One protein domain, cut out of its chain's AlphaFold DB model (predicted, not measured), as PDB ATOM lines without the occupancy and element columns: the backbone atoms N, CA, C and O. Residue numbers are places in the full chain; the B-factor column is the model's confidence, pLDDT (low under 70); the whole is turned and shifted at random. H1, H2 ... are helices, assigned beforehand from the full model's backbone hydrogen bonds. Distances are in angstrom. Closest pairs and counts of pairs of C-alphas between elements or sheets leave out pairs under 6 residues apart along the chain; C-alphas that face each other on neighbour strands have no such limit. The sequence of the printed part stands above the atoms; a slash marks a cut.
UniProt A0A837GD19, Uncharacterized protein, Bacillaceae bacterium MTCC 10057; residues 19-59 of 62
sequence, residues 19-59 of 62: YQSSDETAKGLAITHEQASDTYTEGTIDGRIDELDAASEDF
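AT A GLANCE: This is residues 19 to 59 of the 62 residues of an uncharacterized protein of Bacillaceae bacterium MTCC 10057 (UniProt A0A837GD19). What does the model look like? A long helix, H1, and a shorter one, H2, sit at the two ends of an extended chain with no shared core, and residues 19 to 23 hook back beside the first turns of H1. How large is it? The printed part has 41 residues with two named helices, H1 then H2, and no named strand; its class is all helix. It is an extended rod of 53 by 19 by 11 A, with a radius of gyration of the C-alphas of 17.6 A.

HOW THE PARTS SIT: How do the helices stand? H1, residues 24 to 42, and H2, residues 50 to 58, are apart, with no C-alpha of the one within 8 A of the other. What of their backbones? In H1 every O i to N i+4 pair is within hydrogen-bond range, in H2 4 of 5.

IN THESE COORDINATES: Where is H1? It runs 26.2 A from C-alpha 24 at (-15.885, -48.581, -53.397). Where does H2 end? It ends at C-alpha 58, (16.084, -29.780, -21.266).

THE WHOLE: What stands free? Residues 35 to 59 do, and the link from H1 to H2 is short. Where is confidence low? Residues 47 to 59 are under 70, and the printed part has no cut.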
ATOM      1  N   TYR A  19      -8.243 -47.860 -58.845       94.44
ATOM      2  CA  TYR A  19      -8.295 -46.462 -58.380       94.44
ATOM      3  C   TYR A  19      -9.431 -45.658 -59.024       94.44
ATOM      4  O   TYR A  19      -9.986 -44.747 -58.403       94.44
ATOM      5  N   GLN A  20      -9.781 -46.002 -60.267       96.69
ATOM      6  CA  GLN A  20     -10.847 -45.359 -61.039       96.69
ATOM      7  C   GLN A  20     -12.167 -46.143 -60.988       96.69
ATOM      8  O   GLN A  20     -13.133 -45.786 -61.664       96.69
ATOM      9  N   SER A  21     -12.226 -47.224 -60.207       94.75
ATOM     10  CA  SER A  21     -13.420 -48.054 -60.091       94.75
ATOM     11  C   SER A  21     -14.563 -47.301 -59.412       94.75
ATOM     12  O   SER A  21     -14.362 -46.546 -58.460       94.75
ATOM     13  N   SER A  22     -15.789 -47.551 -59.873       95.12
ATOM     14  CA  SER A  22     -17.017 -47.130 -59.187       95.12
ATOM     15  C   SER A  22     -17.422 -48.077 -58.052       95.12
ATOM     16  O   SER A  22     -18.383 -47.813 -57.334       95.12
ATOM     17  N   ASP A  23     -16.711 -49.196 -57.894       92.50
ATOM     18  CA  ASP A  23     -16.877 -50.112 -56.776       92.50
ATOM     19  C   ASP A  23     -15.971 -49.677 -55.618       92.50
ATOM     20  O   ASP A  23     -14.754 -49.870 -55.655       92.50
ATOM     21  N   GLU A  24     -16.580 -49.119 -54.573       93.75
ATOM     22  CA  GLU A  24     -15.885 -48.581 -53.397       93.75
ATOM     23  C   GLU A  24     -14.963 -49.597 -52.711       93.75
ATOM     24  O   GLU A  24     -13.899 -49.240 -52.212       93.75
ATOM     25  N   THR A  25     -15.320 -50.887 -52.711       93.06
ATOM     26  CA  THR A  25     -14.470 -51.912 -52.086       93.06
ATOM     27  C   THR A  25     -13.218 -52.175 -52.921       93.06
ATOM     28  O   THR A  25     -12.149 -52.407 -52.364       93.06
ATOM     29  N   ALA A  26     -13.329 -52.148 -54.254       93.50
ATOM     30  CA  ALA A  26     -12.177 -52.302 -55.144       93.50
ATOM     31  C   ALA A  26     -11.258 -51.078 -55.054       93.50
ATOM     32  O   ALA A  26     -10.055 -51.214 -54.843       93.50
ATOM     33  N   LYS A  27     -11.853 -49.883 -55.105       95.31
ATOM     34  CA  LYS A  27     -11.137 -48.616 -54.977       95.31
ATOM     35  C   LYS A  27     -10.418 -48.485 -53.634       95.31
ATOM     36  O   LYS A  27      -9.243 -48.135 -53.601       95.31
ATOM     37  N   GLY A  28     -11.082 -48.832 -52.530       94.69
ATOM     38  CA  GLY A  28     -10.466 -48.846 -51.203       94.69
ATOM     39  C   GLY A  28      -9.303 -49.839 -51.088       94.69
ATOM     40  O   GLY A  28      -8.285 -49.526 -50.468       94.69
ATOM     41  N   LEU A  29      -9.407 -51.012 -51.725       95.12
ATOM     42  CA  LEU A  29      -8.312 -51.985 -51.760       95.12
ATOM     43  C   LEU A  29      -7.097 -51.446 -52.534       95.12
ATOM     44  O   LEU A  29      -5.971 -51.634 -52.088       95.12
ATOM     45  N   ALA A  30      -7.316 -50.739 -53.648       95.56
ATOM     46  CA  ALA A  30      -6.241 -50.088 -54.397       95.56
ATOM     47  C   ALA A  30      -5.545 -48.989 -53.585       95.56
ATOM     48  O   ALA A  30      -4.325 -49.007 -53.446       95.56
ATOM     49  N   ILE A  31      -6.322 -48.099 -52.962       96.38
ATOM     50  CA  ILE A  31      -5.794 -47.006 -52.131       96.38
ATOM     51  C   ILE A  31      -4.946 -47.541 -50.970       96.38
ATOM     52  O   ILE A  31      -3.848 -47.053 -50.719       96.38
ATOM     53  N   THR A  32      -5.427 -48.561 -50.261       95.19
ATOM     54  CA  THR A  32      -4.688 -49.129 -49.119       95.19
ATOM     55  C   THR A  32      -3.440 -49.908 -49.539       95.19
ATOM     56  O   THR A  32      -2.470 -49.947 -48.785       95.19
ATOM     57  N   HIS A  33      -3.425 -50.489 -50.745       95.75
ATOM     58  CA  HIS A  33      -2.225 -51.100 -51.317       95.75
ATOM     59  C   HIS A  33      -1.127 -50.061 -51.595       95.75
ATOM     60  O   HIS A  33       0.040 -50.321 -51.299       95.75
ATOM     61  N   GLU A  34      -1.505 -48.882 -52.101       94.19
ATOM     62  CA  GLU A  34      -0.600 -47.733 -52.270       94.19
ATOM     63  C   GLU A  34      -0.007 -47.309 -50.936       94.19
ATOM     64  O   GLU A  34       1.199 -47.374 -50.755       94.19
ATOM     65  N   GLN A  35      -0.867 -47.001 -49.961       94.12
ATOM     66  CA  GLN A  35      -0.442 -46.497 -48.656       94.12
ATOM     67  C   GLN A  35       0.528 -47.458 -47.959       94.12
ATOM     68  O   GLN A  35       1.498 -47.022 -47.339       94.12
ATOM     69  N   ALA A  36       0.296 -48.770 -48.072       95.25
ATOM     70  CA  ALA A  36       1.206 -49.781 -47.540       95.25
ATOM     71  C   ALA A  36       2.553 -49.813 -48.286       95.25
ATOM     72  O   ALA A  36       3.596 -49.979 -47.653       95.25
ATOM     73  N   SER A  37       2.539 -49.650 -49.610       94.38
ATOM     74  CA  SER A  37       3.746 -49.640 -50.448       94.38
ATOM     75  C   SER A  37       4.575 -48.371 -50.247       94.38
ATOM     76  O   SER A  37       5.799 -48.453 -50.128       94.38
ATOM     77  N   ASP A  38       3.909 -47.221 -50.137       91.69
ATOM     78  CA  ASP A  38       4.514 -45.928 -49.827       91.69
ATOM     79  C   ASP A  38       5.148 -45.980 -48.442       91.69
ATOM     80  O   ASP A  38       6.331 -45.697 -48.300       91.69
ATOM     81  N   THR A  39       4.426 -46.487 -47.440       92.38
ATOM     82  CA  THR A  39       4.977 -46.674 -46.088       92.38
ATOM     83  C   THR A  39       6.199 -47.594 -46.089       92.38
ATOM     84  O   THR A  39       7.165 -47.346 -45.373       92.38
ATOM     85  N   TYR A  40       6.185 -48.665 -46.884       91.50
ATOM     86  CA  TYR A  40       7.328 -49.575 -46.986       91.50
ATOM     87  C   TYR A  40       8.550 -48.921 -47.654       91.50
ATOM     88  O   TYR A  40       9.683 -49.255 -47.313       91.50
ATOM     89  N   THR A  41       8.329 -48.008 -48.604       91.31
ATOM     90  CA  THR A  41       9.389 -47.406 -49.428       91.31
ATOM     91  C   THR A  41       9.920 -46.095 -48.845       91.31
ATOM     92  O   THR A  41      11.131 -45.896 -48.786       91.31
ATOM     93  N   GLU A  42       9.026 -45.200 -48.433       89.56
ATOM     94  CA  GLU A  42       9.316 -43.867 -47.892       89.56
ATOM     95  C   GLU A  42       9.417 -43.868 -46.358       89.56
ATOM     96  O   GLU A  42      10.072 -43.004 -45.777       89.56
ATOM     97  N   GLY A  43       8.836 -44.869 -45.691       84.38
ATOM     98  CA  GLY A  43       8.692 -44.887 -44.237       84.38
ATOM     99  C   GLY A  43       7.439 -44.142 -43.770       84.38
ATOM    100  O   GLY A  43       6.602 -43.722 -44.566       84.38
ATOM    101  N   THR A  44       7.282 -43.997 -42.454       81.56
ATOM    102  CA  THR A  44       6.236 -43.149 -41.860       81.56
ATOM    103  C   THR A  44       6.830 -41.824 -41.391       81.56
ATOM    104  O   THR A  44       8.023 -41.722 -41.108       81.56
ATOM    105  N   ILE A  45       5.985 -40.802 -41.235       71.81
ATOM    106  CA  ILE A  45       6.379 -39.523 -40.623       71.81
ATOM    107  C   ILE A  45       6.523 -39.601 -39.092       71.81
ATOM    108  O   ILE A  45       6.671 -38.564 -38.450       71.81
ATOM    109  N   ASP A  46       6.521 -40.801 -38.495       73.00
ATOM    110  CA  ASP A  46       6.751 -41.022 -37.054       73.00
ATOM    111  C   ASP A  46       8.204 -40.745 -36.637       73.00
ATOM    112  O   ASP A  46       8.667 -41.288 -35.633       73.00
ATOM    113  N   GLY A  47       8.935 -39.946 -37.425       61.00
ATOM    114  CA  GLY A  47      10.351 -39.654 -37.284       61.00
ATOM    115  C   GLY A  47      10.720 -39.432 -35.826       61.00
ATOM    116  O   GLY A  47      10.493 -38.360 -35.269       61.00
ATOM    117  N   ARG A  48      11.300 -40.464 -35.208       61.84
ATOM    118  CA  ARG A  48      11.977 -40.332 -33.928       61.84
ATOM    119  C   ARG A  48      13.290 -39.643 -34.225       61.84
ATOM    120  O   ARG A  48      14.248 -40.265 -34.671       61.84
ATOM    121  N   ILE A  49      13.284 -38.325 -34.091       67.19
ATOM    122  CA  ILE A  49      14.513 -37.550 -34.109       67.19
ATOM    123  C   ILE A  49      15.103 -37.728 -32.712       67.19
ATOM    124  O   ILE A  49      14.633 -37.092 -31.773       67.19
ATOM    125  N   ASP A  50      16.112 -38.591 -32.572       63.97
ATOM    126  CA  ASP A  50      16.795 -38.832 -31.287       63.97
ATOM    127  C   ASP A  50      17.255 -37.511 -30.623       63.97
ATOM    128  O   ASP A  50      17.262 -37.370 -29.403       63.97
ATOM    129  N   GLU A  51      17.577 -36.498 -31.436       61.62
ATOM    130  CA  GLU A  51      17.961 -35.147 -31.002       61.62
ATOM    131  C   GLU A  51      16.781 -34.297 -30.479       61.62
ATOM    132  O   GLU A  51      16.974 -33.454 -29.605       61.62
ATOM    133  N   LEU A  52      15.549 -34.532 -30.948       61.44
ATOM    134  CA  LEU A  52      14.344 -33.843 -30.466       61.44
ATOM    135  C   LEU A  52      13.896 -34.390 -29.107       61.44
ATOM    136  O   LEU A  52      13.485 -33.613 -28.245       61.44
ATOM    137  N   ASP A  53      14.010 -35.704 -28.901       63.81
ATOM    138  CA  ASP A  53      13.740 -36.334 -27.605       63.81
ATOM    139  C   ASP A  53      14.731 -35.814 -26.547       63.81
ATOM    140  O   ASP A  53      14.311 -35.402 -25.466       63.81
ATOM    141  N   ALA A  54      16.022 -35.707 -26.891       62.06
ATOM    142  CA  ALA A  54      17.040 -35.113 -26.020       62.06
ATOM    143  C   ALA A  54      16.797 -33.616 -25.739       62.06
ATOM    144  O   ALA A  54      16.946 -33.168 -24.603       62.06
ATOM    145  N   ALA A  55      16.381 -32.837 -26.744       63.91
ATOM    146  CA  ALA A  55      16.048 -31.424 -26.558       63.91
ATOM    147  C   ALA A  55      14.810 -31.228 -25.664       63.91
ATOM    148  O   ALA A  55      14.742 -30.263 -24.908       63.91
ATOM    149  N   SER A  56      13.843 -32.149 -25.713       63.28
ATOM    150  CA  SER A  56      12.594 -32.082 -24.941       63.28
ATOM    151  C   SER A  56      12.780 -32.313 -23.437       63.28
ATOM    152  O   SER A  56      11.929 -31.886 -22.653       63.28
ATOM    153  N   GLU A  57      13.868 -32.966 -23.019       63.25
ATOM    154  CA  GLU A  57      14.201 -33.146 -21.598       63.25
ATOM    155  C   GLU A  57      14.807 -31.888 -20.955       63.25
ATOM    156  O   GLU A  57      14.700 -31.717 -19.741       63.25
ATOM    157  N   ASP A  58      15.393 -30.986 -21.752       61.19
ATOM    158  CA  ASP A  58      16.084 -29.780 -21.266       61.19
ATOM    159  C   ASP A  58      15.158 -28.549 -21.160       61.19
ATOM    160  O   ASP A  58      15.506 -27.532 -20.556       61.19
ATOM    161  N   PHE A  59      13.933 -28.625 -21.698       56.09
ATOM    162  CA  PHE A  59      12.944 -27.558 -21.540       56.09
ATOM    163  C   PHE A  59      12.167 -27.722 -20.221       56.09
ATOM    164  O   PHE A  59      11.395 -28.676 -20.073       56.09
TER     165      PHE A  59